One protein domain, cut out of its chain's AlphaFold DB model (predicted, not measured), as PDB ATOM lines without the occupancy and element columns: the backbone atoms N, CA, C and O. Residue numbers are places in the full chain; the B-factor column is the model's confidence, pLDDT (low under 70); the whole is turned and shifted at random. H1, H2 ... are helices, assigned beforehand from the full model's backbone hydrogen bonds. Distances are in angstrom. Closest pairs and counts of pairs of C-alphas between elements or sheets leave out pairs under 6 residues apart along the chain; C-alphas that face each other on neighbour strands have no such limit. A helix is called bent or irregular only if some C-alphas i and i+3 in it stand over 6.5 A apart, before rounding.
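AT A GLANCE: This is residues 23 to 93 of the 864 residues of the protein "UvrD-like helicase ATP-binding domain-containing protein" of Hordeum vulgare subsp. vulgare (UniProt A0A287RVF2). Four helices that do not form a bundle are strung along the chain, none touching another: H2 lies midway along the length, with a wide loop in residues 27 to 48, the one long link, toward one end and H3 and H4 toward the other. Short H1 sits by the first turn of H2. The printed part has 71 residues, under half in named elements, in the order H1, H2, H3, H4; the class is all helix, with no named strand. It is compact, with a radius of gyration of the C-alphas of 12.2 A and spans of 36 by 25 by 17 A.

IN THESE COORDINATES: H1, residues 23 to 26, begins at C-alpha 23 (167.436, 176.099, 165.472). H2, residues 49 to 59, is 15.4 A long. H3, residues 66 to 75, spans 11.5 A and is irregular: C-alphas 68 and 71 are 9.5 A apart. H4, residues 84 to 93, spans 14.3 A and ends at C-alpha 93 (159.572, 175.438, 183.765).

HOW THE PARTS SIT: H1 and H2 are close but not clearly touching; their closest C-alphas, Leu 25 and Lys 51, are 7.7 A apart. H3 and H4 are near each other, their closest C-alphas 8.3 A apart. H2 is apart from H3 and H4. Every O i to N i+4 pair is within hydrogen-bond range in H2 and H4, but 0 of 6 in H3, where 4 of 7 O i to N i+3 pairs are; H1 is too short for such an i+4 pair.

THE WHOLE: The C-alphas farthest apart, Pro 44 and Glu 71, are 36.9 A apart. The printed part has no cut; the link from H1 to H2 is long. Residues 23 to 30 and 67 to 86 have pLDDT under 70.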
ATOM      1  N   ASP A  23     167.714 175.965 166.904       48.47
ATOM      2  CA  ASP A  23     167.436 176.099 165.472       48.47
ATOM      3  C   ASP A  23     166.250 175.221 165.053       48.47
ATOM      4  O   ASP A  23     165.484 175.642 164.197       48.47
ATOM      5  N   ASP A  24     165.998 174.096 165.737       49.31
ATOM      6  CA  ASP A  24     164.749 173.322 165.600       49.31
ATOM      7  C   ASP A  24     163.498 174.175 165.870       49.31
ATOM      8  O   ASP A  24     162.410 173.874 165.391       49.31
ATOM      9  N   LEU A  25     163.623 175.247 166.660       47.44
ATOM     10  CA  LEU A  25     162.543 176.206 166.900       47.44
ATOM     11  C   LEU A  25     162.505 177.302 165.826       47.44
ATOM     12  O   LEU A  25     161.420 177.781 165.508       47.44
ATOM     13  N   GLU A  26     163.655 177.680 165.257       50.16
ATOM     14  CA  GLU A  26     163.791 178.702 164.207       50.16
ATOM     15  C   GLU A  26     163.369 178.192 162.824       50.16
ATOM     16  O   GLU A  26     162.676 178.908 162.098       50.16
ATOM     17  N   GLU A  27     163.708 176.946 162.487       53.53
ATOM     18  CA  GLU A  27     163.422 176.296 161.199       53.53
ATOM     19  C   GLU A  27     161.913 176.140 160.950       53.53
ATOM     20  O   GLU A  27     161.464 176.105 159.805       53.53
ATOM     21  N   PHE A  28     161.106 176.165 162.018       57.84
ATOM     22  CA  PHE A  28     159.643 176.150 161.950       57.84
ATOM     23  C   PHE A  28     158.982 177.467 162.374       57.84
ATOM     24  O   PHE A  28     157.777 177.463 162.627       57.84
ATOM     25  N   THR A  29     159.710 178.589 162.463       60.44
ATOM     26  CA  THR A  29     159.086 179.906 162.741       60.44
ATOM     27  C   THR A  29     158.146 180.353 161.624       60.44
ATOM     28  O   THR A  29     157.162 181.037 161.889       60.44
ATOM     29  N   GLU A  30     158.407 179.918 160.387       66.75
ATOM     30  CA  GLU A  30     157.527 180.140 159.232       66.75
ATOM     31  C   GLU A  30     156.246 179.287 159.276       66.75
ATOM     32  O   GLU A  30     155.302 179.554 158.528       66.75
ATOM     33  N   ILE A  31     156.209 178.253 160.126       75.88
ATOM     34  CA  ILE A  31     155.034 177.406 160.342       75.88
ATOM     35  C   ILE A  31     154.292 177.941 161.575       75.88
ATOM     36  O   ILE A  31     154.870 177.950 162.666       75.88
ATOM     37  N   PRO A  32     153.018 178.348 161.457       78.62
ATOM     38  CA  PRO A  32     152.215 178.766 162.604       78.62
ATOM     39  C   PRO A  32     152.192 177.719 163.728       78.62
ATOM     40  O   PRO A  32     152.210 176.514 163.475       78.62
ATOM     41  N   ASP A  33     152.109 178.166 164.983       83.44
ATOM     42  CA  ASP A  33     151.889 177.286 166.143       83.44
ATOM     43  C   ASP A  33     150.399 176.888 166.252       83.44
ATOM     44  O   ASP A  33     149.812 176.949 167.324       83.44
ATOM     45  N   SER A  34     149.757 176.523 165.138       87.19
ATOM     46  CA  SER A  34     148.373 176.038 165.088       87.19
ATOM     47  C   SER A  34     148.137 175.213 163.825       87.19
ATOM     48  O   SER A  34     148.756 175.463 162.792       87.19
ATOM     49  N   PHE A  35     147.224 174.247 163.901       89.00
ATOM     50  CA  PHE A  35     146.675 173.548 162.738       89.00
ATOM     51  C   PHE A  35     145.515 174.283 162.053       89.00
ATOM     52  O   PHE A  35     144.984 173.766 161.081       89.00
ATOM     53  N   CYS A  36     145.069 175.439 162.550       86.75
ATOM     54  CA  CYS A  36     143.979 176.185 161.919       86.75
ATOM     55  C   CYS A  36     144.475 176.981 160.703       86.75
ATOM     56  O   CYS A  36     145.437 177.740 160.826       86.75
ATOM     57  N   ASP A  37     143.774 176.850 159.573       82.19
ATOM     58  CA  ASP A  37     143.994 177.617 158.339       82.19
ATOM     59  C   ASP A  37     145.445 177.539 157.822       82.19
ATOM     60  O   ASP A  37     146.015 178.528 157.344       82.19
ATOM     61  N   LEU A  38     146.068 176.358 157.916       84.69
ATOM     62  CA  LEU A  38     147.445 176.168 157.466       84.69
ATOM     63  C   LEU A  38     147.526 176.292 155.936       84.69
ATOM     64  O   LEU A  38     146.857 175.546 155.212       84.69
ATOM     65  N   PRO A  39     148.384 177.176 155.391       81.69
ATOM     66  CA  PRO A  39     148.510 177.311 153.949       81.69
ATOM     67  C   PRO A  39     148.952 175.996 153.296       81.69
ATOM     68  O   PRO A  39     149.910 175.352 153.724       81.69
ATOM     69  N   HIS A  40     148.318 175.626 152.177       79.88
ATOM     70  CA  HIS A  40     148.643 174.389 151.452       79.88
ATOM     71  C   HIS A  40     150.126 174.267 151.058       79.88
ATOM     72  O   HIS A  40     150.628 173.155 150.900       79.88
ATOM     73  N   GLY A  41     150.836 175.392 150.912       80.56
ATOM     74  CA  GLY A  41     152.262 175.425 150.581       80.56
ATOM     75  C   GLY A  41     153.186 174.832 151.651       80.56
ATOM     76  O   GLY A  41     154.312 174.464 151.323       80.56
ATOM     77  N   HIS A  42     152.723 174.697 152.898       82.19
ATOM     78  CA  HIS A  42     153.500 174.100 153.990       82.19
ATOM     79  C   HIS A  42     153.447 172.566 154.010       82.19
ATOM     80  O   HIS A  42     154.261 171.941 154.686       82.19
ATOM     81  N   TYR A  43     152.535 171.939 153.259       83.19
ATOM     82  CA  TYR A  43     152.428 170.481 153.194       83.19
ATOM     83  C   TYR A  43     153.355 169.872 152.117       83.19
ATOM     84  O   TYR A  43     153.486 170.418 151.019       83.19
ATOM     85  N   PRO A  44     153.971 168.696 152.365       86.94
ATOM     86  CA  PRO A  44     153.898 167.910 153.598       86.94
ATOM     87  C   PRO A  44     154.680 168.561 154.746       86.94
ATOM     88  O   PRO A  44     155.823 168.980 154.561       86.94
ATOM     89  N   LEU A  45     154.074 168.585 155.937       88.06
ATOM     90  CA  LEU A  45     154.714 169.086 157.151       88.06
ATOM     91  C   LEU A  45     155.816 168.113 157.585       88.06
ATOM     92  O   LEU A  45     155.549 166.939 157.835       88.06
ATOM     93  N   THR A  46     157.046 168.606 157.681       87.25
ATOM     94  CA  THR A  46     158.172 167.886 158.292       87.25
ATOM     95  C   THR A  46     158.552 168.663 159.540       87.25
ATOM     96  O   THR A  46     159.137 169.729 159.421       87.25
ATOM     97  N   ILE A  47     158.125 168.190 160.711       87.38
ATOM     98  CA  ILE A  47     158.236 168.915 161.984       87.38
ATOM     99  C   ILE A  47     158.666 167.972 163.106       87.38
ATOM    100  O   ILE A  47     158.409 166.769 163.052       87.38
ATOM    101  N   THR A  48     159.274 168.521 164.157       87.38
ATOM    102  CA  THR A  48     159.573 167.757 165.376       87.38
ATOM    103  C   THR A  48     158.300 167.434 166.159       87.38
ATOM    104  O   THR A  48     157.289 168.139 166.074       87.38
ATOM    105  N   TYR A  49     158.357 166.406 167.012       88.88
ATOM    106  CA  TYR A  49     157.231 166.074 167.891       88.88
ATOM    107  C   TYR A  49     156.888 167.227 168.851       88.88
ATOM    108  O   TYR A  49     155.722 167.478 169.143       88.88
ATOM    109  N   ARG A  50     157.889 167.999 169.300       87.19
ATOM    110  CA  ARG A  50     157.657 169.183 170.143       87.19
ATOM    111  C   ARG A  50     156.876 170.263 169.394       87.19
ATOM    112  O   ARG A  50     155.929 170.809 169.957       87.19
ATOM    113  N   LYS A  51     157.219 170.527 168.127       86.38
ATOM    114  CA  LYS A  51     156.463 171.450 167.267       86.38
ATOM    115  C   LYS A  51     155.030 170.959 167.055       86.38
ATOM    116  O   LYS A  51     154.106 171.751 167.200       86.38
ATOM    117  N   PHE A  52     154.834 169.660 166.825       91.44
ATOM    118  CA  PHE A  52     153.500 169.051 166.753       91.44
ATOM    119  C   PHE A  52     152.658 169.330 168.013       91.44
ATOM    120  O   PHE A  52     151.504 169.742 167.901       91.44
ATOM    121  N   LEU A  53     153.236 169.182 169.212       91.62
ATOM    122  CA  LEU A  53     152.530 169.497 170.458       91.62
ATOM    123  C   LEU A  53     152.196 170.991 170.594       91.62
ATOM    124  O   LEU A  53     151.113 171.325 171.066       91.62
ATOM    125  N   MET A  54     153.105 171.890 170.190       87.56
ATOM    126  CA  MET A  54     152.835 173.337 170.196       87.56
ATOM    127  C   MET A  54     151.678 173.691 169.258       87.56
ATOM    128  O   MET A  54     150.801 174.460 169.644       87.56
ATOM    129  N   MET A  55     151.644 173.090 168.065       90.00
ATOM    130  CA  MET A  55     150.564 173.290 167.097       90.00
ATOM    131  C   MET A  55     149.224 172.760 167.613       90.00
ATOM    132  O   MET A  55     148.213 173.435 167.463       90.00
ATOM    133  N   LEU A  56     149.206 171.595 168.271       91.38
ATOM    134  CA  LEU A  56     147.999 171.082 168.927       91.38
ATOM    135  C   LEU A  56     147.476 172.037 170.005       91.38
ATOM    136  O   LEU A  56     146.286 172.337 170.036       91.38
ATOM    137  N   ASP A  57     148.359 172.527 170.875       89.81
ATOM    138  CA  ASP A  57     147.992 173.449 171.953       89.81
ATOM    139  C   ASP A  57     147.439 174.778 171.423       89.81
ATOM    140  O   ASP A  57     146.468 175.299 171.966       89.81
ATOM    141  N   GLY A  58     148.014 175.310 170.340       86.19
ATOM    142  CA  GLY A  58     147.508 176.520 169.688       86.19
ATOM    143  C   GLY A  58     146.232 176.316 168.866       86.19
ATOM    144  O   GLY A  58     145.623 177.299 168.442       86.19
ATOM    145  N   THR A  59     145.797 175.072 168.656       89.06
ATOM    146  CA  THR A  59     144.482 174.733 168.086       89.06
ATOM    147  C   THR A  59     143.395 174.586 169.160       89.06
ATOM    148  O   THR A  59     142.207 174.699 168.851       89.06
ATOM    149  N   CYS A  60     143.762 174.373 170.428       86.38
ATOM    150  CA  CYS A  60     142.814 174.375 171.545       86.38
ATOM    151  C   CYS A  60     142.321 175.799 171.874       86.38
ATOM    152  O   CYS A  60     143.024 176.791 171.669       86.38
ATOM    153  N   GLN A  61     141.110 175.926 172.432       82.00
ATOM    154  CA  GLN A  61     140.567 177.226 172.859       82.00
ATOM    155  C   GLN A  61     141.353 177.789 174.046       82.00
ATOM    156  O   GLN A  61     141.568 179.006 174.157       82.00
ATOM    157  N   THR A  62     141.762 176.895 174.946       81.69
ATOM    158  CA  THR A  62     142.582 177.200 176.114       81.69
ATOM    159  C   THR A  62     143.949 176.533 175.994       81.69
ATOM    160  O   THR A  62     144.054 175.312 175.905       81.69
ATOM    161  N   SER A  63     145.011 177.347 175.993       84.56
ATOM    162  CA  SER A  63     146.386 176.837 175.989       84.56
ATOM    163  C   SER A  63     146.744 176.302 177.370       84.56
ATOM    164  O   SER A  63     146.442 176.935 178.384       84.56
ATOM    165  N   PHE A  64     147.470 175.189 177.438       85.75
ATOM    166  CA  PHE A  64     148.055 174.693 178.688       85.75
ATOM    167  C   PHE A  64     148.945 175.748 179.363       85.75
ATOM    168  O   PHE A  64     148.956 175.904 180.588       85.75
ATOM    169  N   PHE A  65     149.674 176.522 178.558       83.75
ATOM    170  CA  PHE A  65     150.667 177.462 179.062       83.75
ATOM    171  C   PHE A  65     150.055 178.751 179.624       83.75
ATOM    172  O   PHE A  65     150.706 179.455 180.400       83.75
ATOM    173  N   ASP A  66     148.779 179.025 179.339       77.06
ATOM    174  CA  ASP A  66     148.026 180.157 179.889       77.06
ATOM    175  C   ASP A  66     148.060 180.217 181.422       77.06
ATOM    176  O   ASP A  66     148.058 181.307 182.004       77.06
ATOM    177  N   ALA A  67     148.096 179.058 182.086       69.81
ATOM    178  CA  ALA A  67     148.187 178.956 183.542       69.81
ATOM    179  C   ALA A  67     149.528 179.474 184.095       69.81
ATOM    180  O   ALA A  67     149.606 179.896 185.250       69.81
ATOM    181  N   PHE A  68     150.575 179.480 183.267       69.56
ATOM    182  CA  PHE A  68     151.926 179.890 183.641       69.56
ATOM    183  C   PHE A  68     152.212 181.363 183.305       69.56
ATOM    184  O   PHE A  68     153.080 181.964 183.938       69.56
ATOM    185  N   TYR A  69     151.467 181.969 182.369       64.31
ATOM    186  CA  TYR A  69     151.685 183.357 181.923       64.31
ATOM    187  C   TYR A  69     151.016 184.440 182.780       64.31
ATOM    188  O   TYR A  69     151.421 185.603 182.707       64.31
ATOM    189  N   GLY A  70     150.016 184.102 183.601       62.12
ATOM    190  CA  GLY A  70     149.336 185.070 184.473       62.12
ATOM    191  C   GLY A  70     148.795 186.296 183.713       62.12
ATOM    192  O   GLY A  70     148.066 186.155 182.732       62.12
ATOM    193  N   GLU A  71     149.164 187.508 184.145       42.16
ATOM    194  CA  GLU A  71     148.730 188.793 183.553       42.16
ATOM    195  C   GLU A  71     149.248 189.051 182.122       42.16
ATOM    196  O   GLU A  71     148.765 189.962 181.441       42.16
ATOM    197  N   MET A  72     150.198 188.250 181.622       45.84
ATOM    198  CA  MET A  72     150.723 188.390 180.255       45.84
ATOM    199  C   MET A  72     149.831 187.791 179.165       45.84
ATOM    200  O   MET A  72     150.132 187.961 177.987       45.84
ATOM    201  N   LYS A  73     148.698 187.174 179.528       53.22
ATOM    202  CA  LYS A  73     147.679 186.678 178.583       53.22
ATOM    203  C   LYS A  73     147.271 187.680 177.500       53.22
ATOM    204  O   LYS A  73     146.892 187.283 176.411       53.22
ATOM    205  N   SER A  74     147.319 188.976 177.806       41.88
ATOM    206  CA  SER A  74     146.892 190.050 176.899       41.88
ATOM    207  C   SER A  74     147.941 190.463 175.859       41.88
ATOM    208  O   SER A  74     147.638 191.289 175.005       41.88
ATOM    209  N   SER A  75     149.175 189.957 175.962       43.53
ATOM    210  CA  SER A  75     150.328 190.420 175.171       43.53
ATOM    211  C   SER A  75     150.754 189.447 174.070       43.53
ATOM    212  O   SER A  75     151.700 189.745 173.352       43.53
ATOM    213  N   PHE A  76     150.089 188.301 173.922       49.91
ATOM    214  CA  PHE A  76     150.432 187.295 172.919       49.91
ATOM    215  C   PHE A  76     149.211 187.037 172.042       49.91
ATOM    216  O   PHE A  76     148.188 186.544 172.520       49.91
ATOM    217  N   GLU A  77     149.293 187.431 170.772       47.66
ATOM    218  CA  GLU A  77     148.268 187.083 169.793       47.66
ATOM    219  C   GLU A  77     148.289 185.568 169.579       47.66
ATOM    220  O   GLU A  77     149.336 184.961 169.352       47.66
ATOM    221  N   ARG A  78     147.118 184.939 169.718       47.03
ATOM    222  CA  ARG A  78     146.945 183.509 169.454       47.03
ATOM    223  C   ARG A  78     146.996 183.298 167.942       47.03
ATOM    224  O   ARG A  78     146.140 183.829 167.246       47.03
ATOM    225  N   GLY A  79     147.980 182.540 167.458       42.66
ATOM    226  CA  GLY A  79     148.056 182.104 166.057       42.66
ATOM    227  C   GLY A  79     149.409 182.310 165.370       42.66
ATOM    228  O   GLY A  79     149.696 181.597 164.416       42.66
ATOM    229  N   TYR A  80     150.272 183.200 165.874       49.44
ATOM    230  CA  TYR A  80     151.645 183.377 165.374       49.44
ATOM    231  C   TYR A  80     152.681 182.824 166.361       49.44
ATOM    232  O   TYR A  80     152.403 182.716 167.558       49.44
ATOM    233  N   SER A  81     153.850 182.423 165.839       53.62
ATOM    234  CA  SER A  81     154.932 181.772 166.592       53.62
ATOM    235  C   SER A  81     155.200 182.483 167.924       53.62
ATOM    236  O   SER A  81     155.382 183.702 167.959       53.62
ATOM    237  N   ARG A  82     155.183 181.735 169.037       65.69
ATOM    238  CA  ARG A  82     155.411 182.305 170.379       65.69
ATOM    239  C   ARG A  82     156.742 183.051 170.420       65.69
ATOM    240  O   ARG A  82     157.755 182.538 169.952       65.69
ATOM    241  N   SER A  83     156.774 184.228 171.052       65.44
ATOM    242  CA  SER A  83     158.030 184.975 171.153       65.44
ATOM    243  C   SER A  83     159.099 184.170 171.900       65.44
ATOM    244  O   SER A  83     158.809 183.391 172.814       65.44
ATOM    245  N   ARG A  84     160.373 184.346 171.541       68.94
ATOM    246  CA  ARG A  84     161.477 183.554 172.126       68.94
ATOM    247  C   ARG A  84     161.585 183.700 173.638       68.94
ATOM    248  O   ARG A  84     161.982 182.757 174.318       68.94
ATOM    249  N   ALA A  85     161.176 184.847 174.178       64.19
ATOM    250  CA  ALA A  85     161.086 185.058 175.619       64.19
ATOM    251  C   ALA A  85     160.079 184.107 176.287       64.19
ATOM    252  O   ALA A  85     160.333 183.605 177.382       64.19
ATOM    253  N   VAL A  86     158.957 183.840 175.618       69.06
ATOM    254  CA  VAL A  86     157.935 182.895 176.067       69.06
ATOM    255  C   VAL A  86     158.451 181.467 175.986       69.06
ATOM    256  O   VAL A  86     158.401 180.752 176.982       69.06
ATOM    257  N   GLN A  87     159.016 181.075 174.846       71.75
ATOM    258  CA  GLN A  87     159.552 179.727 174.655       71.75
ATOM    259  C   GLN A  87     160.643 179.393 175.684       71.75
ATOM    260  O   GLN A  87     160.598 178.357 176.346       71.75
ATOM    261  N   THR A  88     161.557 180.336 175.906       71.88
ATOM    262  CA  THR A  88     162.605 180.233 176.929       71.88
ATOM    263  C   THR A  88     162.015 180.050 178.330       71.88
ATOM    264  O   THR A  88     162.526 179.282 179.143       71.88
ATOM    265  N   PHE A  89     160.923 180.754 178.640       74.44
ATOM    266  CA  PHE A  89     160.250 180.624 179.928       74.44
ATOM    267  C   PHE A  89     159.590 179.250 180.105       74.44
ATOM    268  O   PHE A  89     159.687 178.678 181.192       74.44
ATOM    269  N   ILE A  90     158.961 178.710 179.055       78.81
ATOM    270  CA  ILE A  90     158.400 177.350 179.055       78.81
ATOM    271  C   ILE A  90     159.500 176.333 179.371       78.81
ATOM    272  O   ILE A  90     159.341 175.522 180.279       78.81
ATOM    273  N   GLU A  91     160.632 176.418 178.675       78.81
ATOM    274  CA  GLU A  91     161.773 175.509 178.847       78.81
ATOM    275  C   GLU A  91     162.333 175.517 180.267       78.81
ATOM    276  O   GLU A  91     162.616 174.463 180.830       78.81
ATOM    277  N   LEU A  92     162.426 176.690 180.898       78.62
ATOM    278  CA  LEU A  92     162.878 176.800 182.288       78.62
ATOM    279  C   LEU A  92     161.918 176.126 183.283       78.62
ATOM    280  O   LEU A  92     162.338 175.699 184.367       78.62
ATOM    281  N   LYS A  93     160.625 176.051 182.943       85.06
ATOM    282  CA  LYS A  93     159.572 175.438 183.765       85.06
ATOM    283  C   LYS A  93     159.366 173.952 183.502       85.06
ATOM    284  O   LYS A  93     158.781 173.287 184.357       85.06
TER     285      LYS A  93